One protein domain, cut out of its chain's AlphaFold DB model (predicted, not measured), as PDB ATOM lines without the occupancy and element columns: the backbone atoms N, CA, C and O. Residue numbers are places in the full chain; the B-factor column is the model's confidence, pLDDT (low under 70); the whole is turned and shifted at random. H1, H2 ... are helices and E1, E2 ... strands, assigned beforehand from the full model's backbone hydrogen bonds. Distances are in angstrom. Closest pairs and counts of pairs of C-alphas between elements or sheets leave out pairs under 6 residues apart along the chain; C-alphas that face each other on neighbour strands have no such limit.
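This is residues 96 to 307 of the 806 residues of an uncharacterized protein of Marinilabiliales bacterium (UniProt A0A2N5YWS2). Two lobes stand side by side along the longest axis, each a sandwich of two antiparallel sheets: E1 E7 E3 E5 partly face to face with E2 E6 E4, then E12 E11 E14 E15 face to face with E8 E10 E13. The small parallel pair E9 and E16 lies beside the second lobe, and the last residues return to the first, where residues 305 to 306 pair with residues 164 to 165. The printed part has 212 residues, with sixteen named strands and one named helix, H1, between E8 and E9; the class is mostly strand. It is compact, with a radius of gyration of the C-alphas of 17.3 A, and spans 51 by 44 by 25 A.

E1, residues 102 to 105, begins at C-alpha 102 (6.085, 11.169, -41.726). E2 is 120 to 125, E3 133 to 144 (28.3 A), E4 151 to 154, E5 167 to 178 (22.2 A), E6 186 to 193 (23.5 A) and E7 202 to 213 (32.0 A). E8 is 220 to 222, H1 224 to 227, E9 229 to 231, E10 234 to 241 (22.6 A), E11 248 to 252, E12 255 to 257, E13 263 to 269 (20.2 A), E14 278 to 285 (23.5 A) and E15 288 to 296 (24.5 A). E16, 299 to 301, ends at C-alpha 301 (20.170, 25.558, -23.711).

The four sheets form a stack of sheets, face to face in two pairs. The twisted sheet E1 E7 E3 E5 has N 103 and O 204, 2.8 A, N 136 and O 210, 2.8 A, and N 139 and O 174, 3.1 A, within hydrogen-bond range. E5 bends by 119 degrees at residue 170. In E2 E6 E4, N 123 and O 188 are 3.0 A apart, N 153 and O 191 3.0 A. The facing parts of these sheets are 9.0 A apart, centre to centre. The closest C-alphas of E5 and E10 are those of Ile 178 and Phe 240, 7.8 A apart. In E8 E10 E13, N 221 and O 240 are 2.9 A apart, N 237 and O 266 2.9 A. The sheet E12 E11 E14 E15 has the hairpins E11 and E12, with N 257 and O 250 at 2.8 A, and E14 and E15, with N 281 and O 293 at 2.8 A; its neighbour strands E11 and E14 have N 251 and O 282 within hydrogen-bond range, at 2.9 A. H1 only grazes both sheets; it is too short for an O i to N i+4 pair, and its 1 O i to N i+3 pair is within range. E9 and E16 are parallel, with N 230 and O 299 at 2.8 A.

The two C-alphas farthest apart are Thr 110 and Glu 288, 54.7 A. The printed part has no cut. The links E1 to E2 and E4 to E5 are long. Mean pLDDT of the printed part is 84.6; 24 residues are under 70, among them 107 to 114 and 271 to 276.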
ATOM      1  N   VAL A  96      19.931   1.099 -43.688       77.31
ATOM      2  CA  VAL A  96      18.581   0.522 -43.712       77.31
ATOM      3  C   VAL A  96      17.585   1.658 -43.571       77.31
ATOM      4  O   VAL A  96      17.553   2.323 -42.540       77.31
ATOM      5  N   VAL A  97      16.767   1.870 -44.597       71.31
ATOM      6  CA  VAL A  97      15.798   2.971 -44.642       71.31
ATOM      7  C   VAL A  97      14.414   2.426 -44.306       71.31
ATOM      8  O   VAL A  97      13.977   1.447 -44.917       71.31
ATOM      9  N   ALA A  98      13.740   3.044 -43.334       70.75
ATOM     10  CA  ALA A  98      12.330   2.775 -43.063       70.75
ATOM     11  C   ALA A  98      11.450   3.288 -44.219       70.75
ATOM     12  O   ALA A  98      11.902   4.064 -45.063       70.75
ATOM     13  N   GLU A  99      10.186   2.869 -44.289       67.19
ATOM     14  CA  GLU A  99       9.290   3.352 -45.344       67.19
ATOM     15  C   GLU A  99       9.183   4.894 -45.345       67.19
ATOM     16  O   GLU A  99       9.181   5.515 -44.279       67.19
ATOM     17  N   PRO A 100       9.098   5.546 -46.524       65.06
ATOM     18  CA  PRO A 100       8.995   6.998 -46.618       65.06
ATOM     19  C   PRO A 100       7.626   7.475 -46.106       65.06
ATOM     20  O   PRO A 100       6.682   7.673 -46.870       65.06
ATOM     21  N   LYS A 101       7.538   7.667 -44.790       81.06
ATOM     22  CA  LYS A 101       6.379   8.154 -44.038       81.06
ATOM     23  C   LYS A 101       6.830   9.282 -43.104       81.06
ATOM     24  O   LYS A 101       7.979   9.328 -42.664       81.06
ATOM     25  N   VAL A 102       5.928  10.224 -42.837       86.62
ATOM     26  CA  VAL A 102       6.085  11.169 -41.726       86.62
ATOM     27  C   VAL A 102       5.358  10.559 -40.536       86.62
ATOM     28  O   VAL A 102       4.151  10.348 -40.607       86.62
ATOM     29  N   TYR A 103       6.110  10.256 -39.490       89.12
ATOM     30  CA  TYR A 103       5.605   9.808 -38.201       89.12
ATOM     31  C   TYR A 103       5.261  11.039 -37.389       89.12
ATOM     32  O   TYR A 103       6.041  11.993 -37.325       89.12
ATOM     33  N   ILE A 104       4.061  11.049 -36.848       88.56
ATOM     34  CA  ILE A 104       3.501  12.171 -36.130       88.56
ATOM     35  C   ILE A 104       3.187  11.629 -34.747       88.56
ATOM     36  O   ILE A 104       2.519  10.614 -34.647       88.56
ATOM     37  N   VAL A 105       3.739  12.263 -33.719       88.06
ATOM     38  CA  VAL A 105       3.615  11.792 -32.342       88.06
ATOM     39  C   VAL A 105       3.012  12.902 -31.516       88.06
ATOM     40  O   VAL A 105       3.552  14.017 -31.448       88.06
ATOM     41  N   GLY A 106       1.888  12.585 -30.896       78.38
ATOM     42  CA  GLY A 106       1.094  13.505 -30.118       78.38
ATOM     43  C   GLY A 106      -0.097  14.074 -30.863       78.38
ATOM     44  O   GLY A 106      -0.199  14.053 -32.092       78.38
ATOM     45  N   MET A 107      -1.007  14.622 -30.064       68.50
ATOM     46  CA  MET A 107      -2.335  15.026 -30.499       68.50
ATOM     47  C   MET A 107      -2.283  16.002 -31.672       68.50
ATOM     48  O   MET A 107      -1.683  17.076 -31.593       68.50
ATOM     49  N   ASP A 108      -2.969  15.644 -32.753       57.25
ATOM     50  CA  ASP A 108      -3.209  16.567 -33.853       57.25
ATOM     51  C   ASP A 108      -4.081  17.740 -33.372       57.25
ATOM     52  O   ASP A 108      -5.112  17.543 -32.733       57.25
ATOM     53  N   GLU A 109      -3.681  18.978 -33.677       45.25
ATOM     54  CA  GLU A 109      -4.363  20.194 -33.197       45.25
ATOM     55  C   GLU A 109      -5.826  20.305 -33.673       45.25
ATOM     56  O   GLU A 109      -6.597  21.113 -33.152       45.25
ATOM     57  N   THR A 110      -6.232  19.506 -34.666       42.19
ATOM     58  CA  THR A 110      -7.581  19.516 -35.241       42.19
ATOM     59  C   THR A 110      -8.439  18.344 -34.771       42.19
ATOM     60  O   THR A 110      -9.622  18.546 -34.496       42.19
ATOM     61  N   THR A 111      -7.874  17.141 -34.618       44.31
ATOM     62  CA  THR A 111      -8.608  15.949 -34.154       44.31
ATOM     63  C   THR A 111      -8.454  15.687 -32.655       44.31
ATOM     64  O   THR A 111      -9.257  14.941 -32.097       44.31
ATOM     65  N   HIS A 112      -7.461  16.311 -32.004       51.12
ATOM     66  CA  HIS A 112      -7.035  16.075 -30.616       51.12
ATOM     67  C   HIS A 112      -6.884  14.582 -30.281       51.12
ATOM     68  O   HIS A 112      -7.101  14.146 -29.151       51.12
ATOM     69  N   TYR A 113      -6.534  13.800 -31.298       58.69
ATOM     70  CA  TYR A 113      -6.311  12.371 -31.240       58.69
ATOM     71  C   TYR A 113      -4.854  12.121 -31.609       58.69
ATOM     72  O   TYR A 113      -4.366  12.671 -32.598       58.69
ATOM     73  N   ASP A 114      -4.172  11.332 -30.787       69.88
ATOM     74  CA  ASP A 114      -2.887  10.743 -31.143       69.88
ATOM     75  C   ASP A 114      -3.162   9.332 -31.653       69.88
ATOM     76  O   ASP A 114      -3.855   8.557 -30.987       69.88
ATOM     77  N   SER A 115      -2.702   9.021 -32.860       71.50
ATOM     78  CA  SER A 115      -2.925   7.698 -33.422       71.50
ATOM     79  C   SER A 115      -1.809   6.763 -32.924       71.50
ATOM     80  O   SER A 115      -0.630   7.088 -32.971       71.50
ATOM     81  N   PRO A 116      -2.122   5.551 -32.448       70.75
ATOM     82  CA  PRO A 116      -1.067   4.603 -32.095       70.75
ATOM     83  C   PRO A 116      -0.295   4.097 -33.336       70.75
ATOM     84  O   PRO A 116       0.851   3.664 -33.218       70.75
ATOM     85  N   LEU A 117      -0.880   4.199 -34.540       72.00
ATOM     86  CA  LEU A 117      -0.331   3.667 -35.801       72.00
ATOM     87  C   LEU A 117       0.773   4.543 -36.434       72.00
ATOM     88  O   LEU A 117       1.449   4.136 -37.385       72.00
ATOM     89  N   ASP A 118       0.926   5.792 -36.003       81.38
ATOM     90  CA  ASP A 118       2.020   6.697 -36.389       81.38
ATOM     91  C   ASP A 118       3.088   6.841 -35.304       81.38
ATOM     92  O   ASP A 118       4.169   7.353 -35.602       81.38
ATOM     93  N   ASN A 119       2.848   6.255 -34.130       87.19
ATOM     94  CA  ASN A 119       3.813   6.157 -33.039       87.19
ATOM     95  C   ASN A 119       4.759   4.958 -33.183       87.19
ATOM     96  O   ASN A 119       5.794   4.919 -32.525       87.19
ATOM     97  N   THR A 120       4.459   4.005 -34.071       87.56
ATOM     98  CA  THR A 120       5.300   2.817 -34.289       87.56
ATOM     99  C   THR A 120       5.991   2.848 -35.654       87.56
ATOM    100  O   THR A 120       5.376   3.110 -36.692       87.56
ATOM    101  N   ILE A 121       7.295   2.561 -35.663       89.19
ATOM    102  CA  ILE A 121       8.125   2.445 -36.864       89.19
ATOM    103  C   ILE A 121       8.661   1.023 -36.968       89.19
ATOM    104  O   ILE A 121       9.440   0.598 -36.122       89.19
ATOM    105  N   HIS A 122       8.326   0.326 -38.052       88.19
ATOM    106  CA  HIS A 122       8.876  -0.998 -38.355       88.19
ATOM    107  C   HIS A 122       9.983  -0.915 -39.399       88.19
ATOM    108  O   HIS A 122       9.868  -0.196 -40.394       88.19
ATOM    109  N   PHE A 123      11.051  -1.679 -39.197       88.75
ATOM    110  CA  PHE A 123      12.134  -1.817 -40.166       88.75
ATOM    111  C   PHE A 123      12.810  -3.184 -40.047       88.75
ATOM    112  O   PHE A 123      12.801  -3.829 -39.002       88.75
ATOM    113  N   SER A 124      13.426  -3.639 -41.138       88.12
ATOM    114  CA  SER A 124      14.101  -4.937 -41.182       88.12
ATOM    115  C   SER A 124      15.602  -4.800 -41.386       88.12
ATOM    116  O   SER A 124      16.043  -4.109 -42.302       88.12
ATOM    117  N   ILE A 125      16.390  -5.532 -40.601       88.88
ATOM    118  CA  ILE A 125      17.839  -5.639 -40.788       88.88
ATOM    119  C   ILE A 125      18.166  -6.998 -41.413       88.88
ATOM    120  O   ILE A 125      17.825  -8.053 -40.881       88.88
ATOM    121  N   ASN A 126      18.840  -6.979 -42.564       84.25
ATOM    122  CA  ASN A 126      19.102  -8.187 -43.357       84.25
ATOM    123  C   ASN A 126      20.203  -9.085 -42.774       84.25
ATOM    124  O   ASN A 126      20.195 -10.302 -42.979       84.25
ATOM    125  N   GLU A 127      21.157  -8.491 -42.061       85.69
ATOM    126  CA  GLU A 127      22.324  -9.171 -41.505       85.69
ATOM    127  C   GLU A 127      22.382  -8.996 -39.989       85.69
ATOM    128  O   GLU A 127      21.823  -8.060 -39.427       85.69
ATOM    129  N   GLU A 128      23.040  -9.931 -39.317       86.38
ATOM    130  CA  GLU A 128      23.283  -9.819 -37.883       86.38
ATOM    131  C   GLU A 128      24.312  -8.714 -37.629       86.38
ATOM    132  O   GLU A 128      25.362  -8.672 -38.277       86.38
ATOM    133  N   ILE A 129      23.999  -7.799 -36.711       85.69
ATOM    134  CA  ILE A 129      24.908  -6.713 -36.357       85.69
ATOM    135  C   ILE A 129      25.980  -7.279 -35.437       85.69
ATOM    136  O   ILE A 129      25.689  -7.811 -34.368       85.69
ATOM    137  N   ASN A 130      27.239  -7.164 -35.856       83.00
ATOM    138  CA  ASN A 130      28.340  -7.582 -35.004       83.00
ATOM    139  C   ASN A 130      28.393  -6.683 -33.766       83.00
ATOM    140  O   ASN A 130      28.328  -5.460 -33.885       83.00
ATOM    141  N   SER A 131      28.579  -7.301 -32.601       76.94
ATOM    142  CA  SER A 131      28.741  -6.627 -31.313       76.94
ATOM    143  C   SER A 131      29.778  -5.498 -31.317       76.94
ATOM    144  O   SER A 131      29.609  -4.560 -30.555       76.94
ATOM    145  N   ASP A 132      30.804  -5.541 -32.176       81.50
ATOM    146  CA  ASP A 132      31.843  -4.504 -32.309       81.50
ATOM    147  C   ASP A 132      31.472  -3.334 -33.244       81.50
ATOM    148  O   ASP A 132      32.287  -2.436 -33.484       81.50
ATOM    149  N   SER A 133      30.262  -3.337 -33.801       86.69
ATOM    150  CA  SER A 133      29.788  -2.290 -34.705       86.69
ATOM    151  C   SER A 133      29.332  -1.062 -33.925       86.69
ATOM    152  O   SER A 133      28.926  -1.155 -32.772       86.69
ATOM    153  N   LYS A 134      29.351   0.100 -34.574       90.12
ATOM    154  CA  LYS A 134      28.584   1.264 -34.132       90.12
ATOM    155  C   LYS A 134      27.291   1.338 -34.917       90.12
ATOM    156  O   LYS A 134      27.303   1.133 -36.131       90.12
ATOM    157  N   VAL A 135      26.195   1.633 -34.233       91.31
ATOM    158  CA  VAL A 135      24.870   1.723 -34.846       91.31
ATOM    159  C   VAL A 135      24.298   3.100 -34.562       91.31
ATOM    160  O   VAL A 135      24.280   3.546 -33.418       91.31
ATOM    161  N   TYR A 136      23.841   3.770 -35.612       92.50
ATOM    162  CA  TYR A 136      23.278   5.109 -35.543       92.50
ATOM    163  C   TYR A 136      21.848   5.112 -36.073       92.50
ATOM    164  O   TYR A 136      21.602   4.610 -37.171       92.50
ATOM    165  N   LEU A 137      20.934   5.729 -35.326       93.19
ATOM    166  CA  LEU A 137      19.649   6.183 -35.846       93.19
ATOM    167  C   LEU A 137      19.816   7.588 -36.415       93.19
ATOM    168  O   LEU A 137      20.259   8.500 -35.720       93.19
ATOM    169  N   GLU A 138      19.458   7.759 -37.679       93.44
ATOM    170  CA  GLU A 138      19.488   9.034 -38.385       93.44
ATOM    171  C   GLU A 138      18.078   9.384 -38.838       93.44
ATOM    172  O   GLU A 138      17.414   8.560 -39.458       93.44
ATOM    173  N   TYR A 139      17.604  10.587 -38.540       93.88
ATOM    174  CA  TYR A 139      16.268  11.030 -38.944       93.88
ATOM    175  C   TYR A 139      16.173  12.550 -38.978       93.88
ATOM    176  O   TYR A 139      17.033  13.260 -38.462       93.88
ATOM    177  N   GLU A 140      15.112  13.069 -39.586       94.69
ATOM    178  CA  GLU A 140      14.745  14.475 -39.458       94.69
ATOM    179  C   GLU A 140      13.658  14.627 -38.390       94.69
ATOM    180  O   GLU A 140      12.685  13.872 -38.390       94.69
ATOM    181  N   LEU A 141      13.820  15.610 -37.503       94.75
ATOM    182  CA  LEU A 141      12.951  15.895 -36.362       94.75
ATOM    183  C   LEU A 141      12.385  17.316 -36.451       94.75
ATOM    184  O   LEU A 141      13.113  18.259 -36.768       94.75
ATOM    185  N   TYR A 142      11.100  17.465 -36.143       93.69
ATOM    186  CA  TYR A 142      10.378  18.733 -36.038       93.69
ATOM    187  C   TYR A 142       9.540  18.753 -34.756       93.69
ATOM    188  O   TYR A 142       9.001  17.723 -34.366       93.69
ATOM    189  N   GLY A 143       9.378  19.912 -34.120       91.12
ATOM    190  CA  GLY A 143       8.622  20.090 -32.871       91.12
ATOM    191  C   GLY A 143       9.517  19.986 -31.635       91.12
ATOM    192  O   GLY A 143       9.459  20.842 -30.750       91.12
ATOM    193  N   LEU A 144      10.424  19.008 -31.623       91.31
ATOM    194  CA  LEU A 144      11.468  18.836 -30.612       91.31
ATOM    195  C   LEU A 144      12.841  19.249 -31.159       91.31
ATOM    196  O   LEU A 144      13.090  19.188 -32.362       91.31
ATOM    197  N   ALA A 145      13.716  19.732 -30.277       87.69
ATOM    198  CA  ALA A 145      15.001  20.309 -30.665       87.69
ATOM    199  C   ALA A 145      16.081  19.261 -30.952       87.69
ATOM    200  O   ALA A 145      16.917  19.472 -31.832       87.69
ATOM    201  N   ASP A 146      16.073  18.158 -30.209       88.25
ATOM    202  CA  ASP A 146      17.094  17.118 -30.259       88.25
ATOM    203  C   ASP A 146      16.523  15.743 -29.884       88.25
ATOM    204  O   ASP A 146      15.425  15.629 -29.334       88.25
ATOM    205  N   TYR A 147      17.291  14.690 -30.173       89.56
ATOM    206  CA  TYR A 147      16.938  13.317 -29.811       89.56
ATOM    207  C   TYR A 147      16.842  13.084 -28.291       89.56
ATOM    208  O   TYR A 147      16.187  12.137 -27.874       89.56
ATOM    209  N   ASN A 148      17.447  13.935 -27.447       88.69
ATOM    210  CA  ASN A 148      17.307  13.830 -25.986       88.69
ATOM    211  C   ASN A 148      15.880  14.148 -25.527       88.69
ATOM    212  O   ASN A 148      15.442  13.665 -24.483       88.69
ATOM    213  N   SER A 149      15.165  14.964 -26.303       89.94
ATOM    214  CA  SER A 149      13.787  15.357 -26.021       89.94
ATOM    215  C   SER A 149      12.754  14.328 -26.490       89.94
ATOM    216  O   SER A 149      11.594  14.430 -26.099       89.94
ATOM    217  N   VAL A 150      13.147  13.358 -27.323       91.88
ATOM    218  CA  VAL A 150      12.266  12.321 -27.886       91.88
ATOM    219  C   VAL A 150      12.208  11.132 -26.927       91.88
ATOM    220  O   VAL A 150      13.255  10.597 -26.585       91.88
ATOM    221  N   CYS A 151      11.013  10.690 -26.521       92.25
ATOM    222  CA  CYS A 151      10.849   9.407 -25.831       92.25
ATOM    223  C   CYS A 151      10.786   8.288 -26.874       92.25
ATOM    224  O   CYS A 151       9.837   8.223 -27.660       92.25
ATOM    225  N   MET A 152      11.810   7.439 -26.902       92.69
ATOM    226  CA  MET A 152      11.949   6.373 -27.890       92.69
ATOM    227  C   MET A 152      12.355   5.059 -27.228       92.69
ATOM    228  O   MET A 152      13.394   4.992 -26.566       92.69
ATOM    229  N   SER A 153      11.580   4.006 -27.476       92.62
ATOM    230  CA  SER A 153      11.969   2.622 -27.205       92.62
ATOM    231  C   SER A 153      12.288   1.886 -28.506       92.62
ATOM    232  O   SER A 153      11.800   2.232 -29.583       92.62
ATOM    233  N   ILE A 154      13.153   0.878 -28.409       92.88
ATOM    234  CA  ILE A 154      13.584   0.047 -29.536       92.88
ATOM    235  C   ILE A 154      13.369  -1.403 -29.124       92.88
ATOM    236  O   ILE A 154      13.975  -1.837 -28.143       92.88
ATOM    237  N   ASN A 155      12.541  -2.146 -29.861       91.25
ATOM    238  CA  ASN A 155      12.145  -3.514 -29.521       91.25
ATOM    239  C   ASN A 155      11.721  -3.621 -28.034       91.25
ATOM    240  O   ASN A 155      10.973  -2.787 -27.530       91.25
ATOM    241  N   ASP A 156      12.256  -4.603 -27.305       89.50
ATOM    242  CA  ASP A 156      11.884  -4.900 -25.916       89.50
ATOM    243  C   ASP A 156      12.515  -3.959 -24.874       89.50
ATOM    244  O   ASP A 156      12.349  -4.173 -23.669       89.50
ATOM    245  N   TYR A 157      13.279  -2.947 -25.296       91.25
ATOM    246  CA  TYR A 157      13.935  -2.017 -24.378       91.25
ATOM    247  C   TYR A 157      12.962  -0.935 -23.902       91.25
ATOM    248  O   TYR A 157      11.982  -0.599 -24.562       91.25
ATOM    249  N   ILE A 158      13.252  -0.386 -22.729       90.62
ATOM    250  CA  ILE A 158      12.574   0.785 -22.167       90.62
ATOM    251  C   ILE A 158      12.807   2.030 -23.028       90.62
ATOM    252  O   ILE A 158      13.798   2.132 -23.759       90.62
ATOM    253  N   SER A 159      11.909   2.998 -22.901       92.00
ATOM    254  CA  SER A 159      12.027   4.295 -23.548       92.00
ATOM    255  C   SER A 159      13.133   5.126 -22.899       92.00
ATOM    256  O   SER A 159      13.195   5.245 -21.671       92.00
ATOM    257  N   GLN A 160      14.006   5.704 -23.728       90.50
ATOM    258  CA  GLN A 160      15.001   6.700 -23.320       90.50
ATOM    259  C   GLN A 160      14.617   8.077 -23.871       90.50
ATOM    260  O   GLN A 160      14.013   8.170 -24.940       90.50
ATOM    261  N   GLY A 161      15.012   9.141 -23.172       89.75
ATOM    262  CA  GLY A 161      14.739  10.527 -23.547       89.75
ATOM    263  C   GLY A 161      13.455  11.108 -22.947       89.75
ATOM    264  O   GLY A 161      12.696  10.459 -22.221       89.75
ATOM    265  N   GLY A 162      13.246  12.405 -23.179       88.62
ATOM    266  CA  GLY A 162      12.127  13.191 -22.648       88.62
ATOM    267  C   GLY A 162      12.266  13.630 -21.184       88.62
ATOM    268  O   GLY A 162      11.382  14.317 -20.674       88.62
ATOM    269  N   MET A 163      13.375  13.301 -20.502       88.00
ATOM    270  CA  MET A 163      13.696  13.875 -19.180       88.00
ATOM    271  C   MET A 163      13.992  15.375 -19.259       88.00
ATOM    272  O   MET A 163      13.773  16.108 -18.297       88.00
ATOM    273  N   VAL A 164      14.495  15.831 -20.407       87.62
ATOM    274  CA  VAL A 164      14.618  17.241 -20.771       87.62
ATOM    275  C   VAL A 164      13.846  17.433 -22.057       87.62
ATOM    276  O   VAL A 164      14.101  16.729 -23.026       87.62
ATOM    277  N   VAL A 165      12.937  18.402 -22.083       89.25
ATOM    278  CA  VAL A 165      12.177  18.728 -23.292       89.25
ATOM    279  C   VAL A 165      12.593  20.100 -23.787       89.25
ATOM    280  O   VAL A 165      12.362  21.123 -23.130       89.25
ATOM    281  N   CYS A 166      13.186  20.111 -24.975       87.62
ATOM    282  CA  CYS A 166      13.487  21.309 -25.742       87.62
ATOM    283  C   CYS A 166      12.698  21.278 -27.050       87.62
ATOM    284  O   CYS A 166      12.633  20.255 -27.726       87.62
ATOM    285  N   THR A 167      12.107  22.409 -27.426       88.38
ATOM    286  CA  THR A 167      11.257  22.505 -28.620       88.38
ATOM    287  C   THR A 167      11.955  23.252 -29.743       88.38
ATOM    288  O   THR A 167      12.643  24.243 -29.493       88.38
ATOM    289  N   ASN A 168      11.711  22.840 -30.983       86.62
ATOM    290  CA  ASN A 168      12.167  23.541 -32.177       86.62
ATOM    291  C   ASN A 168      11.080  23.508 -33.256       86.62
ATOM    292  O   ASN A 168      10.425  22.494 -33.456       86.62
ATOM    293  N   GLN A 169      10.901  24.619 -33.962       89.62
ATOM    294  CA  GLN A 169       9.891  24.784 -35.011       89.62
ATOM    295  C   GLN A 169      10.486  24.655 -36.424       89.62
ATOM    296  O   GLN A 169       9.872  25.078 -37.402       89.62
ATOM    297  N   GLU A 170      11.683  24.076 -36.543       92.75
ATOM    298  CA  GLU A 170      12.365  23.784 -37.804       92.75
ATOM    299  C   GLU A 170      12.765  22.307 -37.877       92.75
ATOM    300  O   GLU A 170      13.021  21.668 -36.856       92.75
ATOM    301  N   TRP A 171      12.832  21.768 -39.099       94.06
ATOM    302  CA  TRP A 171      13.349  20.418 -39.326       94.06
ATOM    303  C   TRP A 171      14.854  20.382 -39.061       94.06
ATOM    304  O   TRP A 171      15.611  21.153 -39.653       94.06
ATOM    305  N   THR A 172      15.286  19.459 -38.211       93.50
ATOM    306  CA  THR A 172      16.696  19.246 -37.863       93.50
ATOM    307  C   THR A 172      17.094  17.802 -38.095       93.50
ATOM    308  O   THR A 172      16.308  16.892 -37.846       93.50
ATOM    309  N   THR A 173      18.314  17.574 -38.576       93.19
ATOM    310  CA  THR A 173      18.859  16.219 -38.701       93.19
ATOM    311  C   THR A 173      19.389  15.758 -37.353       93.19
ATOM    312  O   THR A 173      20.223  16.428 -36.750       93.19
ATOM    313  N   GLN A 174      18.920  14.598 -36.916       92.38
ATOM    314  CA  GLN A 174      19.345  13.915 -35.708       92.38
ATOM    315  C   GLN A 174      20.209  12.717 -36.091       92.38
ATOM    316  O   GLN A 174      19.919  12.020 -37.065       92.38
ATOM    317  N   VAL A 175      21.270  12.493 -35.322       92.19
ATOM    318  CA  VAL A 175      22.132  11.313 -35.404       92.19
ATOM    319  C   VAL A 175      22.341  10.839 -33.974       92.19
ATOM    320  O   VAL A 175      22.877  11.581 -33.158       92.19
ATOM    321  N   GLN A 176      21.877   9.633 -33.664       91.25
ATOM    322  CA  GLN A 176      21.882   9.084 -32.312       91.25
ATOM    323  C   GLN A 176      22.575   7.722 -32.312       91.25
ATOM    324  O   GLN A 176      22.096   6.791 -32.958       91.25
ATOM    325  N   GLU A 177      23.685   7.586 -31.579       92.19
ATOM    326  CA  GLU A 177      24.329   6.281 -31.364       92.19
ATOM    327  C   GLU A 177      23.458   5.426 -30.424       92.19
ATOM    328  O   GLU A 177      23.151   5.823 -29.293       92.19
ATOM    329  N   ILE A 178      23.048   4.250 -30.897       92.62
ATOM    330  CA  ILE A 178      22.283   3.257 -30.131       92.62
ATOM    331  C   ILE A 178      23.157   2.040 -29.844       92.62
ATOM    332  O   ILE A 178      24.149   1.796 -30.538       92.62
ATOM    333  N   ALA A 179      22.790   1.257 -28.832       91.38
ATOM    334  CA  ALA A 179      23.562   0.067 -28.527       91.38
ATOM    335  C   ALA A 179      23.338  -0.993 -29.624       91.38
ATOM    336  O   ALA A 179      22.186  -1.246 -29.993       91.38
ATOM    337  N   PRO A 180      24.390  -1.659 -30.140       90.19
ATOM    338  CA  PRO A 180      24.247  -2.619 -31.239       90.19
ATOM    339  C   PRO A 180      23.282  -3.773 -30.948       90.19
ATOM    340  O   PRO A 180      22.667  -4.302 -31.864       90.19
ATOM    341  N   TYR A 181      23.134  -4.139 -29.673       89.88
ATOM    342  CA  TYR A 181      22.255  -5.206 -29.191       89.88
ATOM    343  C   TYR A 181      20.788  -4.780 -28.992       89.88
ATOM    344  O   TYR A 181      19.957  -5.614 -28.632       89.88
ATOM    345  N   GLN A 182      20.453  -3.498 -29.191       91.56
ATOM    346  CA  GLN A 182      19.056  -3.039 -29.184       91.56
ATOM    347  C   GLN A 182      18.320  -3.405 -30.471       91.56
ATOM    348  O   GLN A 182      17.094  -3.409 -30.495       91.56
ATOM    349  N   VAL A 183      19.060  -3.738 -31.527       91.81
ATOM    350  CA  VAL A 183      18.532  -4.128 -32.830       91.81
ATOM    351  C   VAL A 183      18.990  -5.537 -33.193       91.81
ATOM    352  O   VAL A 183      20.070  -5.981 -32.810       91.81
ATOM    353  N   GLN A 184      18.167  -6.248 -33.951       90.38
ATOM    354  CA  GLN A 184      18.385  -7.646 -34.306       90.38
ATOM    355  C   GLN A 184      18.217  -7.891 -35.803       90.38
ATOM    356  O   GLN A 184      17.609  -7.103 -36.529       90.38
ATOM    357  N   LYS A 185      18.735  -9.024 -36.280       90.69
ATOM    358  CA  LYS A 185      18.448  -9.490 -37.637       90.69
ATOM    359  C   LYS A 185      16.956  -9.807 -37.772       90.69
ATOM    360  O   LYS A 185      16.395 -10.513 -36.941       90.69
ATOM    361  N   GLY A 186      16.349  -9.383 -38.875       90.12
ATOM    362  CA  GLY A 186      14.918  -9.535 -39.124       90.12
ATOM    363  C   GLY A 186      14.150  -8.278 -38.740       90.12
ATOM    364  O   GLY A 186      14.659  -7.174 -38.929       90.12
ATOM    365  N   GLN A 187      12.918  -8.453 -38.264       89.00
ATOM    366  CA  GLN A 187      12.040  -7.337 -37.913       89.00
ATOM    367  C   GLN A 187      12.474  -6.667 -36.612       89.00
ATOM    368  O   GLN A 187      12.859  -7.337 -35.651       89.00
ATOM    369  N   ASN A 188      12.394  -5.341 -36.624       90.75
ATOM    370  CA  ASN A 188      12.608  -4.460 -35.492       90.75
ATOM    371  C   ASN A 188      11.504  -3.405 -35.470       90.75
ATOM    372  O   ASN A 188      11.017  -2.994 -36.528       90.75
ATOM    373  N   SER A 189      11.184  -2.928 -34.274       90.50
ATOM    374  CA  SER A 189      10.239  -1.844 -34.052       90.50
ATOM    375  C   SER A 189      10.865  -0.730 -33.214       90.50
ATOM    376  O   SER A 189      11.734  -0.953 -32.368       90.50
ATOM    377  N   ILE A 190      10.423   0.495 -33.471       91.81
ATOM    378  CA  ILE A 190      10.636   1.659 -32.614       91.81
ATOM    379  C   ILE A 190       9.264   2.176 -32.215       91.81
ATOM    380  O   ILE A 190       8.433   2.404 -33.094       91.81
ATOM    381  N   VAL A 191       9.047   2.393 -30.920       90.75
ATOM    382  CA  VAL A 191       7.845   3.060 -30.412       90.75
ATOM    383  C   VAL A 191       8.235   4.449 -29.923       90.75
ATOM    384  O   VAL A 191       9.212   4.637 -29.195       90.75
ATOM    385  N   LEU A 192       7.479   5.437 -30.385       92.25
ATOM    386  CA  LEU A 192       7.622   6.845 -30.072       92.25
ATOM    387  C   LEU A 192       6.469   7.265 -29.171       92.25
ATOM    388  O   LEU A 192       5.315   6.999 -29.485       92.25
ATOM    389  N   ASN A 193       6.774   7.959 -28.081       89.56
ATOM    390  CA  ASN A 193       5.760   8.439 -27.151       89.56
ATOM    391  C   ASN A 193       5.951   9.922 -26.837       89.56
ATOM    392  O   ASN A 193       7.041  10.485 -26.965       89.56
ATOM    393  N   LEU A 194       4.872  10.570 -26.402       87.69
ATOM    394  CA  LEU A 194       4.939  11.943 -25.922       87.69
ATOM    395  C   LEU A 194       5.702  12.019 -24.589       87.69
ATOM    396  O   LEU A 194       5.385  11.271 -23.665       87.69
ATOM    397  N   PRO A 195       6.655  12.958 -24.436       85.69
ATOM    398  CA  PRO A 195       7.211  13.275 -23.126       85.69
ATOM    399  C   PRO A 195       6.110  13.752 -22.167       85.69
ATOM    400  O   PRO A 195       5.276  14.565 -22.559       85.69
ATOM    401  N   GLU A 196       6.143  13.318 -20.903       75.94
ATOM    402  CA  GLU A 196       5.060  13.505 -19.908       75.94
ATOM    403  C   GLU A 196       4.507  14.937 -19.778       75.94
ATOM    404  O   GLU A 196       3.339  15.141 -19.463       75.94
ATOM    405  N   SER A 197       5.340  15.952 -19.993       73.31
ATOM    406  CA  SER A 197       4.987  17.368 -19.833       73.31
ATOM    407  C   SER A 197       4.837  18.121 -21.154       73.31
ATOM    408  O   SER A 197       4.514  19.315 -21.153       73.31
ATOM    409  N   PHE A 198       5.121  17.465 -22.280       82.25
ATOM    410  CA  PHE A 198       5.089  18.106 -23.580       82.25
ATOM    411  C   PHE A 198       3.645  18.204 -24.070       82.25
ATOM    412  O   PHE A 198       2.999  17.213 -24.392       82.25
ATOM    413  N   GLN A 199       3.146  19.436 -24.136       78.00
ATOM    414  CA  GLN A 199       1.859  19.743 -24.741       78.00
ATOM    415  C   GLN A 199       2.087  20.129 -26.199       78.00
ATOM    416  O   GLN A 199       2.578  21.223 -26.487       78.00
ATOM    417  N   GLY A 200       1.755  19.223 -27.113       80.56
ATOM    418  CA  GLY A 200       1.854  19.466 -28.544       80.56
ATOM    419  C   GLY A 200       2.151  18.197 -29.325       80.56
ATOM    420  O   GLY A 200       1.874  17.087 -28.876       80.56
ATOM    421  N   GLN A 201       2.729  18.396 -30.502       89.00
ATOM    422  CA  GLN A 201       3.042  17.341 -31.451       89.00
ATOM    423  C   GLN A 201       4.478  17.501 -31.944       89.00
ATOM    424  O   GLN A 201       4.955  18.621 -32.161       89.00
ATOM    425  N   TYR A 202       5.157  16.381 -32.165       92.44
ATOM    426  CA  TYR A 202       6.423  16.348 -32.885       92.44
ATOM    427  C   TYR A 202       6.335  15.402 -34.077       92.44
ATOM    428  O   TYR A 202       5.432  14.574 -34.180       92.44
ATOM    429  N   LYS A 203       7.234  15.589 -35.042       93.50
ATOM    430  CA  LYS A 203       7.232  14.827 -36.292       93.50
ATOM    431  C   LYS A 203       8.618  14.291 -36.580       93.50
ATOM    432  O   LYS A 203       9.604  15.011 -36.424       93.50
ATOM    433  N   LEU A 204       8.667  13.055 -37.051       93.81
ATOM    434  CA  LEU A 204       9.877  12.367 -37.469       93.81
ATOM    435  C   LEU A 204       9.705  11.886 -38.909       93.81
ATOM    436  O   LEU A 204       8.636  11.424 -39.302       93.81
ATOM    437  N   ARG A 205      10.745  11.997 -39.732       92.06
ATOM    438  CA  ARG A 205      10.751  11.399 -41.077       92.06
ATOM    439  C   ARG A 205      12.154  10.984 -41.492       92.06
ATOM    440  O   ARG A 205      13.132  11.389 -40.868       92.06
ATOM    441  N   ASN A 206      12.242  10.235 -42.591       89.81
ATOM    442  CA  ASN A 206      13.508   9.801 -43.186       89.81
ATOM    443  C   ASN A 206      14.393   9.007 -42.205       89.81
ATOM    444  O   ASN A 206      15.607   9.191 -42.195       89.81
ATOM    445  N   LEU A 207      13.780   8.143 -41.380       90.81
ATOM    446  CA  LEU A 207      14.520   7.281 -40.461       90.81
ATOM    447  C   LEU A 207      15.420   6.316 -41.243       90.81
ATOM    448  O   LEU A 207      14.968   5.585 -42.129       90.81
ATOM    449  N   ASN A 208      16.689   6.296 -40.864       90.12
ATOM    450  CA  ASN A 208      17.717   5.437 -41.407       90.12
ATOM    451  C   ASN A 208      18.565   4.847 -40.273       90.12
ATOM    452  O   ASN A 208      18.966   5.558 -39.354       90.12
ATOM    453  N   VAL A 209      18.887   3.559 -40.369       90.88
ATOM    454  CA  VAL A 209      19.848   2.894 -39.485       90.88
ATOM    455  C   VAL A 209      21.168   2.758 -40.228       90.88
ATOM    456  O   VAL A 209      21.248   2.058 -41.241       90.88
ATOM    457  N   ARG A 210      22.212   3.425 -39.735       91.56
ATOM    458  CA  ARG A 210      23.577   3.316 -40.266       91.56
ATOM    459  C   ARG A 210      24.413   2.423 -39.358       91.56
ATOM    460  O   ARG A 210      24.489   2.665 -38.157       91.56
ATOM    461  N   VAL A 211      25.075   1.424 -39.943       89.50
ATOM    462  CA  VAL A 211      25.981   0.518 -39.221       89.50
ATOM    463  C   VAL A 211      27.413   0.729 -39.698       89.50
ATOM    464  O   VAL A 211      27.706   0.623 -40.887       89.50
ATOM    465  N   GLU A 212      28.324   0.997 -38.768       89.06
ATOM    466  CA  GLU A 212      29.747   1.188 -39.043       89.06
ATOM    467  C   GLU A 212      30.601   0.139 -38.339       89.06
ATOM    468  O   GLU A 212      30.381  -0.197 -37.177       89.06
ATOM    469  N   LYS A 213      31.640  -0.351 -39.019       81.50
ATOM    470  CA  LYS A 213      32.626  -1.238 -38.391       81.50
ATOM    471  C   LYS A 213      33.564  -0.420 -37.512       81.50
ATOM    472  O   LYS A 213      34.334   0.390 -38.035       81.50
ATOM    473  N   SER A 214      33.578  -0.680 -36.207       75.19
ATOM    474  CA  SER A 214      34.587  -0.098 -35.324       75.19
ATOM    475  C   SER A 214      35.811  -1.002 -35.204       75.19
ATOM    476  O   SER A 214      35.715  -2.222 -35.168       75.19
ATOM    477  N   LYS A 215      37.001  -0.395 -35.110       68.25
ATOM    478  CA  LYS A 215      38.248  -1.109 -34.767       68.25
ATOM    479  C   LYS A 215      38.517  -1.145 -33.263       68.25
ATOM    480  O   LYS A 215      39.428  -1.848 -32.831       68.25
ATOM    481  N   LYS A 216      37.797  -0.337 -32.484       70.81
ATOM    482  CA  LYS A 216      37.966  -0.204 -31.037       70.81
ATOM    483  C   LYS A 216      36.596   0.003 -30.408       70.81
ATOM    484  O   LYS A 216      35.927   0.989 -30.702       70.81
ATOM    485  N   GLN A 217      36.201  -0.933 -29.562       69.38
ATOM    486  CA  GLN A 217      34.952  -0.850 -28.829       69.38
ATOM    487  C   GLN A 217      35.216  -0.188 -27.478       69.38
ATOM    488  O   GLN A 217      36.102  -0.611 -26.734       69.38
ATOM    489  N   GLU A 218      34.499   0.895 -27.209       82.31
ATOM    490  CA  GLU A 218      34.478   1.536 -25.895       82.31
ATOM    491  C   GLU A 218      33.537   0.725 -25.003       82.31
ATOM    492  O   GLU A 218      32.508   0.251 -25.481       82.31
ATOM    493  N   GLN A 219      33.892   0.497 -23.741       86.38
ATOM    494  CA  GLN A 219      33.017  -0.243 -22.830       86.38
ATOM    495  C   GLN A 219      31.849   0.629 -22.378       86.38
ATOM    496  O   GLN A 219      30.740   0.122 -22.251       86.38
ATOM    497  N   LEU A 220      32.096   1.929 -22.203       91.25
ATOM    498  CA  LEU A 220      31.125   2.950 -21.834       91.25
ATOM    499  C   LEU A 220      30.954   3.961 -22.973       91.25
ATOM    500  O   LEU A 220      31.897   4.673 -23.326       91.25
ATOM    501  N   VAL A 221      29.746   4.081 -23.517       91.31
ATOM    502  CA  VAL A 221      29.378   5.096 -24.514       91.31
ATOM    503  C   VAL A 221      28.475   6.134 -23.853       91.31
ATOM    504  O   VAL A 221      27.503   5.775 -23.195       91.31
ATOM    505  N   ILE A 222      28.793   7.420 -24.022       90.19
ATOM    506  CA  ILE A 222      28.022   8.539 -23.460       90.19
ATOM    507  C   ILE A 222      27.589   9.438 -24.610       90.19
ATOM    508  O   ILE A 222      28.431  10.047 -25.267       90.19
ATOM    509  N   ARG A 223      26.278   9.553 -24.831       85.81
ATOM    510  CA  ARG A 223      25.718  10.334 -25.948       85.81
ATOM    511  C   ARG A 223      25.929  11.840 -25.775       85.81
ATOM    512  O   ARG A 223      26.049  12.577 -26.748       85.81
ATOM    513  N   GLN A 224      26.060  12.295 -24.530       70.75
ATOM    514  CA  GLN A 224      26.226  13.713 -24.204       70.75
ATOM    515  C   GLN A 224      27.531  14.340 -24.732       70.75
ATOM    516  O   GLN A 224      27.606  15.564 -24.844       70.75
ATOM    517  N   ASP A 225      28.538  13.534 -25.081       58.53
ATOM    518  CA  ASP A 225      29.831  14.024 -25.583       58.53
ATOM    519  C   ASP A 225      29.714  14.752 -26.939       58.53
ATOM    520  O   ASP A 225      30.471  15.682 -27.227       58.53
ATOM    521  N   GLU A 226      28.714  14.392 -27.752       63.06
ATOM    522  CA  GLU A 226      28.473  15.012 -29.060       63.06
ATOM    523  C   GLU A 226      27.718  16.345 -28.955       63.06
ATOM    524  O   GLU A 226      28.016  17.294 -29.680       63.06
ATOM    525  N   LEU A 227      26.761  16.439 -28.026       67.38
ATOM    526  CA  LEU A 227      25.920  17.627 -27.849       67.38
ATOM    527  C   LEU A 227      26.595  18.696 -26.977       67.38
ATOM    528  O   LEU A 227      26.417  19.899 -27.200       67.38
ATOM    529  N   ARG A 228      27.382  18.259 -25.979       73.25
ATOM    530  CA  ARG A 228      28.031  19.116 -24.969       73.25
ATOM    531  C   ARG A 228      27.052  20.096 -24.312       73.25
ATOM    532  O   ARG A 228      27.425  21.220 -23.975       73.25
ATOM    533  N   SER A 229      25.793  19.690 -24.162       80.31
ATOM    534  CA  SER A 229      24.688  20.561 -23.755       80.31
ATOM    535  C   SER A 229      24.464  20.569 -22.245       80.31
ATOM    536  O   SER A 229      24.613  19.552 -21.574       80.31
ATOM    537  N   PHE A 230      24.025  21.695 -21.699       84.38
ATOM    538  CA  PHE A 230      23.454  21.760 -20.358       84.38
ATOM    539  C   PHE A 230      22.248  22.697 -20.331       84.38
ATOM    540  O   PHE A 230      22.163  23.669 -21.082       84.38
ATOM    541  N   TYR A 231      21.300  22.390 -19.458       83.75
ATOM    542  CA  TYR A 231      19.953  22.935 -19.423       83.75
ATOM    543  C   TYR A 231      19.741  23.630 -18.073       83.75
ATOM    544  O   TYR A 231      19.402  23.021 -17.058       83.75
ATOM    545  N   GLY A 232      20.005  24.938 -18.036       80.50
ATOM    546  CA  GLY A 232      19.974  25.724 -16.797       80.50
ATOM    547  C   GLY A 232      21.089  25.353 -15.812       80.50
ATOM    548  O   GLY A 232      22.202  25.859 -15.950       80.50
ATOM    549  N   GLU A 233      20.760  24.536 -14.808       84.25
ATOM    550  CA  GLU A 233      21.655  24.042 -13.741       84.25
ATOM    551  C   GLU A 233      21.843  22.519 -13.809       84.25
ATOM    552  O   GLU A 233      22.299  21.902 -12.852       84.25
ATOM    553  N   TYR A 234      21.465  21.900 -14.926       86.94
ATOM    554  CA  TYR A 234      21.432  20.452 -15.073       86.94
ATOM    555  C   TYR A 234      22.028  20.003 -16.407       86.94
ATOM    556  O   TYR A 234      21.970  20.728 -17.398       86.94
ATOM    557  N   ALA A 235      22.555  18.788 -16.461       88.00
ATOM    558  CA  ALA A 235      22.938  18.087 -17.676       88.00
ATOM    559  C   ALA A 235      22.152  16.783 -17.770       88.00
ATOM    560  O   ALA A 235      22.061  16.041 -16.796       88.00
ATOM    561  N   TYR A 236      21.606  16.501 -18.947       89.69
ATOM    562  CA  TYR A 236      21.073  15.182 -19.255       89.69
ATOM    563  C   TYR A 236      22.225  14.287 -19.696       89.69
ATOM    564  O   TYR A 236      22.986  14.647 -20.592       89.69
ATOM    565  N   VAL A 237      22.385  13.150 -19.035       90.56
ATOM    566  CA  VAL A 237      23.425  12.170 -19.338       90.56
ATOM    567  C   VAL A 237      22.731  10.876 -19.695       90.56
ATOM    568  O   VAL A 237      22.000  10.332 -18.883       90.56
ATOM    569  N   SER A 238      22.975  10.375 -20.902       91.81
ATOM    570  CA  SER A 238      22.493   9.065 -21.331       91.81
ATOM    571  C   SER A 238      23.553   8.322 -22.126       91.81
ATOM    572  O   SER A 238      24.503   8.918 -22.656       91.81
ATOM    573  N   GLY A 239      23.393   7.009 -22.206       92.50
ATOM    574  CA  GLY A 239      24.356   6.153 -22.867       92.50
ATOM    575  C   GLY A 239      24.048   4.678 -22.713       92.50
ATOM    576  O   GLY A 239      22.932   4.277 -22.369       92.50
ATOM    577  N   PHE A 240      25.062   3.876 -23.007       93.00
ATOM    578  CA  PHE A 240      25.012   2.434 -22.848       93.00
ATOM    579  C   PHE A 240      26.399   1.851 -22.581       93.00
ATOM    580  O   PHE A 240      27.430   2.471 -22.858       93.00
ATOM    581  N   VAL A 241      26.411   0.633 -22.052       92.12
ATOM    582  CA  VAL A 241      27.598  -0.200 -21.882       92.12
ATOM    583  C   VAL A 241      27.548  -1.393 -22.824       92.12
ATOM    584  O   VAL A 241      26.489  -1.971 -23.065       92.12
ATOM    585  N   ASN A 242      28.694  -1.762 -23.389       84.94
ATOM    586  CA  ASN A 242      28.763  -2.870 -24.342       84.94
ATOM    587  C   ASN A 242      28.785  -4.249 -23.650       84.94
ATOM    588  O   ASN A 242      28.167  -5.186 -24.156       84.94
ATOM    589  N   ASP A 243      29.413  -4.369 -22.473       77.75
ATOM    590  CA  ASP A 243      29.323  -5.562 -21.612       77.75
ATOM    591  C   ASP A 243      28.097  -5.479 -20.684       77.75
ATOM    592  O   ASP A 243      28.191  -5.053 -19.536       77.75
ATOM    593  N   HIS A 244      26.934  -5.889 -21.194       69.12
ATOM    594  CA  HIS A 244      25.662  -5.933 -20.456       69.12
ATOM    595  C   HIS A 244      25.389  -7.305 -19.808       69.12
ATOM    596  O   HIS A 244      24.298  -7.555 -19.307       69.12
ATOM    597  N   SER A 245      26.369  -8.216 -19.835       66.50
ATOM    598  CA  SER A 245      26.241  -9.574 -19.283       66.50
ATOM    599  C   SER A 245      26.390  -9.638 -17.758       66.50
ATOM    600  O   SER A 245      26.190 -10.688 -17.144       66.50
ATOM    601  N   LYS A 246      26.777  -8.518 -17.143       66.88
ATOM    602  CA  LYS A 246      27.007  -8.358 -15.709       66.88
ATOM    603  C   LYS A 246      26.068  -7.293 -15.165       66.88
ATOM    604  O   LYS A 246      25.604  -6.434 -15.906       66.88
ATOM    605  N   ASN A 247      25.833  -7.328 -13.858       78.00
ATOM    606  CA  ASN A 247      25.120  -6.252 -13.188       78.00
ATOM    607  C   ASN A 247      26.045  -5.022 -13.123       78.00
ATOM    608  O   ASN A 247      27.044  -5.047 -12.398       78.00
ATOM    609  N   ILE A 248      25.770  -4.019 -13.959       88.69
ATOM    610  CA  ILE A 248      26.592  -2.815 -14.112       88.69
ATOM    611  C   ILE A 248      25.933  -1.658 -13.372       88.69
ATOM    612  O   ILE A 248      24.773  -1.358 -13.636       88.69
ATOM    613  N   SER A 249      26.681  -0.967 -12.515       90.69
ATOM    614  CA  SER A 249      26.255   0.307 -11.933       90.69
ATOM    615  C   SER A 249      26.927   1.476 -12.650       90.69
ATOM    616  O   SER A 249      28.093   1.400 -13.054       90.69
ATOM    617  N   ILE A 250      26.180   2.563 -12.832       94.00
ATOM    618  CA  ILE A 250      26.654   3.787 -13.479       94.00
ATOM    619  C   ILE A 250      26.617   4.908 -12.450       94.00
ATOM    620  O   ILE A 250      25.615   5.095 -11.771       94.00
ATOM    621  N   VAL A 251      27.696   5.676 -12.337       94.12
ATOM    622  CA  VAL A 251      27.779   6.819 -11.425       94.12
ATOM    623  C   VAL A 251      28.189   8.052 -12.214       94.12
ATOM    624  O   VAL A 251      29.207   8.042 -12.898       94.12
ATOM    625  N   ALA A 252      27.416   9.129 -12.109       92.50
ATOM    626  CA  ALA A 252      27.689  10.406 -12.752       92.50
ATOM    627  C   ALA A 252      27.783  11.531 -11.707       92.50
ATOM    628  O   ALA A 252      26.813  11.835 -11.020       92.50
ATOM    629  N   ASN A 253      28.960  12.148 -11.545       90.62
ATOM    630  CA  ASN A 253      29.240  13.149 -10.497       90.62
ATOM    631  C   ASN A 253      28.783  12.722  -9.077       90.62
ATOM    632  O   ASN A 253      28.303  13.543  -8.293       90.62
ATOM    633  N   ASN A 254      28.989  11.447  -8.721       88.12
ATOM    634  CA  ASN A 254      28.539  10.799  -7.472       88.12
ATOM    635  C   ASN A 254      27.021  10.560  -7.351       88.12
ATOM    636  O   ASN A 254      26.544  10.261  -6.257       88.12
ATOM    637  N   ILE A 255      26.266  10.692  -8.440       90.38
ATOM    638  CA  ILE A 255      24.860  10.287  -8.520       90.38
ATOM    639  C   ILE A 255      24.814   8.942  -9.236       90.38
ATOM    640  O   ILE A 255      25.238   8.841 -10.385       90.38
ATOM    641  N   GLU A 256      24.340   7.908  -8.552       91.94
ATOM    642  CA  GLU A 256      24.113   6.587  -9.145       91.94
ATOM    643  C   GLU A 256      22.931   6.658 -10.111       91.94
ATOM    644  O   GLU A 256      21.895   7.178  -9.722       91.94
ATOM    645  N   LEU A 257      23.101   6.201 -11.353       91.56
ATOM    646  CA  LEU A 257      22.080   6.140 -12.399       91.56
ATOM    647  C   LEU A 257      21.614   4.697 -12.586       91.56
ATOM    648  O   LEU A 257      22.449   3.788 -12.643       91.56
ATOM    649  N   ASP A 258      20.311   4.504 -12.779       88.25
ATOM    650  CA  ASP A 258      19.775   3.194 -13.130       88.25
ATOM    651  C   ASP A 258      20.290   2.745 -14.497       88.25
ATOM    652  O   ASP A 258      20.224   3.467 -15.498       88.25
ATOM    653  N   CYS A 259      20.827   1.528 -14.523       89.69
ATOM    654  CA  CYS A 259      21.319   0.874 -15.722       89.69
ATOM    655  C   CYS A 259      20.487  -0.378 -15.967       89.69
ATOM    656  O   CYS A 259      20.642  -1.391 -15.286       89.69
ATOM    657  N   TYR A 260      19.604  -0.319 -16.958       87.44
ATOM    658  CA  TYR A 260      18.728  -1.427 -17.310       87.44
ATOM    659  C   TYR A 260      19.128  -1.999 -18.667       87.44
ATOM    660  O   TYR A 260      19.212  -1.281 -19.669       87.44
ATOM    661  N   ARG A 261      19.426  -3.307 -18.681       86.75
ATOM    662  CA  ARG A 261      19.901  -4.057 -19.860       86.75
ATOM    663  C   ARG A 261      21.035  -3.339 -20.611       86.75
ATOM    664  O   ARG A 261      21.078  -3.328 -21.837       86.75
ATOM    665  N   GLY A 262      21.943  -2.727 -19.851       89.88
ATOM    666  CA  GLY A 262      23.116  -2.026 -20.368       89.88
ATOM    667  C   GLY A 262      22.873  -0.588 -20.827       89.88
ATOM    668  O   GLY A 262      23.815   0.047 -21.286       89.88
ATOM    669  N   THR A 263      21.664  -0.043 -20.696       92.06
ATOM    670  CA  THR A 263      21.344   1.346 -21.063       92.06
ATOM    671  C   THR A 263      21.077   2.192 -19.821       92.06
ATOM    672  O   THR A 263      20.525   1.685 -18.850       92.06
ATOM    673  N   PHE A 264      21.469   3.470 -19.839       92.38
ATOM    674  CA  PHE A 264      21.287   4.382 -18.702       92.38
ATOM    675  C   PHE A 264      20.917   5.798 -19.158       92.38
ATOM    676  O   PHE A 264      21.319   6.244 -20.239       92.38
ATOM    677  N   GLU A 265      20.177   6.516 -18.315       92.38
ATOM    678  CA  GLU A 265      19.891   7.946 -18.448       92.38
ATOM    679  C   GLU A 265      19.727   8.609 -17.070       92.38
ATOM    680  O   GLU A 265      19.425   7.942 -16.083       92.38
ATOM    681  N   GLY A 266      19.929   9.922 -16.985       90.94
ATOM    682  CA  GLY A 266      19.694  10.670 -15.755       90.94
ATOM    683  C   GLY A 266      19.998  12.158 -15.864       90.94
ATOM    684  O   GLY A 266      20.642  12.626 -16.809       90.94
ATOM    685  N   ILE A 267      19.531  12.912 -14.868       89.75
ATOM    686  CA  ILE A 267      19.746  14.357 -14.757       89.75
ATOM    687  C   ILE A 267      20.794  14.658 -13.690       89.75
ATOM    688  O   ILE A 267      20.599  14.401 -12.503       89.75
ATOM    689  N   ILE A 268      21.895  15.277 -14.112       90.19
ATOM    690  CA  ILE A 268      23.047  15.595 -13.270       90.19
ATOM    691  C   ILE A 268      23.082  17.097 -12.988       90.19
ATOM    692  O   ILE A 268      23.184  17.882 -13.930       90.19
ATOM    693  N   PRO A 269      23.032  17.542 -11.723       86.94
ATOM    694  CA  PRO A 269      23.248  18.939 -11.373       86.94
ATOM    695  C   PRO A 269      24.642  19.417 -11.797       86.94
ATOM    696  O   PRO A 269      25.650  18.744 -11.570       86.94
ATOM    697  N   VAL A 270      24.705  20.611 -12.379       82.25
ATOM    698  CA  VAL A 270      25.927  21.267 -12.847       82.25
ATOM    699  C   VAL A 270      26.081  22.586 -12.100       82.25
ATOM    700  O   VAL A 270      25.199  23.445 -12.123       82.25
ATOM    701  N   ASN A 271      27.215  22.755 -11.424       69.50
ATOM    702  CA  ASN A 271      27.480  23.938 -10.615       69.50
ATOM    703  C   ASN A 271      28.010  25.079 -11.496       69.50
ATOM    704  O   ASN A 271      29.159  25.040 -11.927       69.50
ATOM    705  N   ASN A 272      27.203  26.126 -11.694       59.06
ATOM    706  CA  ASN A 272      27.550  27.306 -12.507       59.06
ATOM    707  C   ASN A 272      28.690  28.181 -11.922       59.06
ATOM    708  O   ASN A 272      29.015  29.219 -12.496       59.06
ATOM    709  N   GLU A 273      29.267  27.810 -10.773       56.62
ATOM    710  CA  GLU A 273      30.310  28.581 -10.076       56.62
ATOM    711  C   GLU A 273      31.750  28.100 -10.353       56.62
ATOM    712  O   GLU A 273      32.693  28.804  -9.992       56.62
ATOM    713  N   ASN A 274      31.945  26.947 -11.010       49.00
ATOM    714  CA  ASN A 274      33.274  26.415 -11.346       49.00
ATOM    715  C   ASN A 274      33.667  26.723 -12.804       49.00
ATOM    716  O   ASN A 274      32.823  26.733 -13.693       49.00
ATOM    717  N   GLU A 275      34.963  26.943 -13.056       52.91
ATOM    718  CA  GLU A 275      35.504  27.348 -14.372       52.91
ATOM    719  C   GLU A 275      35.397  26.272 -15.477       52.91
ATOM    720  O   GLU A 275      35.606  26.594 -16.644       52.91
ATOM    721  N   GLU A 276      35.010  25.029 -15.158       63.69
ATOM    722  CA  GLU A 276      34.757  23.967 -16.144       63.69
ATOM    723  C   GLU A 276      33.483  23.179 -15.780       63.69
ATOM    724  O   GLU A 276      33.476  22.371 -14.847       63.69
ATOM    725  N   ASN A 277      32.391  23.402 -16.521       79.38
ATOM    726  CA  ASN A 277      31.167  22.605 -16.410       79.38
ATOM    727  C   ASN A 277      31.441  21.198 -16.962       79.38
ATOM    728  O   ASN A 277      31.383  20.984 -18.170       79.38
ATOM    729  N   THR A 278      31.768  20.240 -16.096       87.19
ATOM    730  CA  THR A 278      32.082  18.860 -16.498       87.19
ATOM    731  C   THR A 278      31.233  17.835 -15.753       87.19
ATOM    732  O   THR A 278      30.792  18.059 -14.621       87.19
ATOM    733  N   VAL A 279      31.004  16.690 -16.398       89.50
ATOM    734  CA  VAL A 279      30.376  15.515 -15.785       89.50
ATOM    735  C   VAL A 279      31.297  14.316 -15.940       89.50
ATOM    736  O   VAL A 279      31.611  13.910 -17.056       89.50
ATOM    737  N   LEU A 280      31.740  13.753 -14.819       92.50
ATOM    738  CA  LEU A 280      32.445  12.477 -14.777       92.50
ATOM    739  C   LEU A 280      31.413  11.353 -14.703       92.50
ATOM    740  O   LEU A 280      30.606  11.349 -13.778       92.50
ATOM    741  N   VAL A 281      31.461  10.423 -15.653       94.44
ATOM    742  CA  VAL A 281      30.633   9.214 -15.688       94.44
ATOM    743  C   VAL A 281      31.539   7.996 -15.561       94.44
ATOM    744  O   VAL A 281      32.519   7.864 -16.298       94.44
ATOM    745  N   GLU A 282      31.207   7.112 -14.635       94.94
ATOM    746  CA  GLU A 282      31.965   5.920 -14.269       94.94
ATOM    747  C   GLU A 282      31.050   4.697 -14.349       94.94
ATOM    748  O   GLU A 282      29.918   4.735 -13.872       94.94
ATOM    749  N   ALA A 283      31.535   3.616 -14.959       93.94
ATOM    750  CA  ALA A 283      30.833   2.338 -15.027       93.94
ATOM    751  C   ALA A 283      31.559   1.292 -14.182       93.94
ATOM    752  O   ALA A 283      32.767   1.099 -14.348       93.94
ATOM    753  N   TYR A 284      30.828   0.585 -13.325       91.31
ATOM    754  CA  TYR A 284      31.372  -0.440 -12.439       91.31
ATOM    755  C   TYR A 284      30.686  -1.788 -12.642       91.31
ATOM    756  O   TYR A 284      29.491  -1.866 -12.901       91.31
ATOM    757  N   SER A 285      31.445  -2.867 -12.473       90.06
ATOM    758  CA  SER A 285      30.929  -4.230 -12.344       90.06
ATOM    759  C   SER A 285      31.200  -4.706 -10.917       90.06
ATOM    760  O   SER A 285      32.299  -5.179 -10.612       90.06
ATOM    761  N   GLY A 286      30.216  -4.575 -10.027       86.25
ATOM    762  CA  GLY A 286      30.456  -4.692  -8.586       86.25
ATOM    763  C   GLY A 286      31.368  -3.558  -8.106       86.25
ATOM    764  O   GLY A 286      31.071  -2.397  -8.350       86.25
ATOM    765  N   ASP A 287      32.499  -3.888  -7.479       86.75
ATOM    766  CA  ASP A 287      33.476  -2.892  -7.003       86.75
ATOM    767  C   ASP A 287      34.568  -2.547  -8.047       86.75
ATOM    768  O   ASP A 287      35.452  -1.729  -7.786       86.75
ATOM    769  N   GLU A 288      34.568  -3.195  -9.221       90.06
ATOM    770  CA  GLU A 288      35.582  -2.993 -10.268       90.06
ATOM    771  C   GLU A 288      35.166  -1.883 -11.242       90.06
ATOM    772  O   GLU A 288      34.155  -2.013 -11.931       90.06
ATOM    773  N   LEU A 289      35.969  -0.816 -11.340       91.69
ATOM    774  CA  LEU A 289      35.796   0.235 -12.349       91.69
ATOM    775  C   LEU A 289      36.137  -0.312 -13.742       91.69
ATOM    776  O   LEU A 289      37.290  -0.661 -14.005       91.69
ATOM    777  N   LEU A 290      35.152  -0.338 -14.637       89.62
ATOM    778  CA  LEU A 290      35.310  -0.776 -16.023       89.62
ATOM    779  C   LEU A 290      35.893   0.332 -16.901       89.62
ATOM    780  O   LEU A 290      36.892   0.129 -17.592       89.62
ATOM    781  N   GLU A 291      35.265   1.508 -16.883       92.38
ATOM    782  CA  GLU A 291      35.671   2.674 -17.666       92.38
ATOM    783  C   GLU A 291      35.134   3.959 -17.018       92.38
ATOM    784  O   GLU A 291      34.085   3.956 -16.374       92.38
ATOM    785  N   SER A 292      35.857   5.065 -17.191       93.56
ATOM    786  CA  SER A 292      35.462   6.396 -16.726       93.56
ATOM    787  C   SER A 292      35.678   7.420 -17.834       93.56
ATOM    788  O   SER A 292      36.742   7.423 -18.463       93.56
ATOM    789  N   LYS A 293      34.726   8.328 -18.037       92.69
ATOM    790  CA  LYS A 293      34.806   9.394 -19.042       92.69
ATOM    791  C   LYS A 293      34.330  10.720 -18.467       92.69
ATOM    792  O   LYS A 293      33.340  10.774 -17.747       92.69
ATOM    793  N   THR A 294      35.023  11.797 -18.820       90.19
ATOM    794  CA  THR A 294      34.642  13.160 -18.441       90.19
ATOM    795  C   THR A 294      34.073  13.882 -19.652       90.19
ATOM    796  O   THR A 294      34.781  14.081 -20.637       90.19
ATOM    797  N   VAL A 295      32.812  14.294 -19.563       88.00
ATOM    798  CA  VAL A 295      32.121  15.091 -20.580       88.00
ATOM    799  C   VAL A 295      32.262  16.567 -20.232       88.00
ATOM    800  O   VAL A 295      31.938  16.974 -19.115       88.00
ATOM    801  N   SER A 296      32.736  17.374 -21.181       86.75
ATOM    802  CA  SER A 296      32.777  18.836 -21.046       86.75
ATOM    803  C   SER A 296      31.499  19.450 -21.611       86.75
ATOM    804  O   SER A 296      31.123  19.170 -22.748       86.75
ATOM    805  N   LEU A 297      30.826  20.281 -20.818       86.44
ATOM    806  CA  LEU A 297      29.573  20.938 -21.172       86.44
ATOM    807  C   LEU A 297      29.873  22.368 -21.627       86.44
ATOM    808  O   LEU A 297      30.350  23.200 -20.856       86.44
ATOM    809  N   GLU A 298      29.582  22.658 -22.889       83.25
ATOM    810  CA  GLU A 298      29.945  23.913 -23.555       83.25
ATOM    811  C   GLU A 298      28.708  24.735 -23.943       83.25
ATOM    812  O   GLU A 298      28.734  25.967 -23.908       83.25
ATOM    813  N   ASN A 299      27.597  24.069 -24.264       80.44
ATOM    814  CA  ASN A 299      26.426  24.687 -24.876       80.44
ATOM    815  C   ASN A 299      25.271  24.804 -23.877       80.44
ATOM    816  O   ASN A 299      24.661  23.809 -23.491       80.44
ATOM    817  N   LYS A 300      24.929  26.031 -23.472       82.38
ATOM    818  CA  LYS A 300      23.768  26.274 -22.606       82.38
ATOM    819  C   LYS A 300      22.484  26.369 -23.428       82.38
ATOM    820  O   LYS A 300      22.361  27.269 -24.258       82.38
ATOM    821  N   PHE A 301      21.504  25.532 -23.117       78.94
ATOM    822  CA  PHE A 301      20.170  25.558 -23.711       78.94
ATOM    823  C   PHE A 301      19.107  25.989 -22.696       78.94
ATOM    824  O   PHE A 301      19.224  25.768 -21.487       78.94
ATOM    825  N   SER A 302      18.051  26.627 -23.201       79.69
ATOM    826  CA  SER A 302      16.788  26.775 -22.477       79.69
ATOM    827  C   SER A 302      15.973  25.496 -22.617       79.69
ATOM    828  O   SER A 302      15.917  24.940 -23.710       79.69
ATOM    829  N   TYR A 303      15.301  25.087 -21.547       83.88
ATOM    830  CA  TYR A 303      14.386  23.951 -21.551       83.88
ATOM    831  C   TYR A 303      12.961  24.418 -21.256       83.88
ATOM    832  O   TYR A 303      12.757  25.406 -20.546       83.88
ATOM    833  N   THR A 304      11.986  23.692 -21.794       82.81
ATOM    834  CA  THR A 304      10.566  23.880 -21.475       82.81
ATOM    835  C   THR A 304      10.197  23.082 -20.228       82.81
ATOM    836  O   THR A 304       9.446  23.557 -19.379       82.81
ATOM    837  N   TYR A 305      10.781  21.891 -20.092       84.50
ATOM    838  CA  TYR A 305      10.604  21.008 -18.949       84.50
ATOM    839  C   TYR A 305      11.888  20.246 -18.638       84.50
ATOM    840  O   TYR A 305      12.659  19.915 -19.541       84.50
ATOM    841  N   ILE A 306      12.077  19.962 -17.353       84.62
ATOM    842  CA  ILE A 306      13.069  19.016 -16.865       84.62
ATOM    843  C   ILE A 306      12.455  18.189 -15.736       84.62
ATOM    844  O   ILE A 306      11.848  18.748 -14.822       84.62
ATOM    845  N   GLN A 307      12.617  16.873 -15.804       82.88
ATOM    846  CA  GLN A 307      12.252  15.951 -14.736       82.88
ATOM    847  C   GLN A 307      13.448  15.822 -13.783       82.88
ATOM    848  O   GLN A 307      14.455  15.231 -14.164       82.88
TER     849      GLN A 307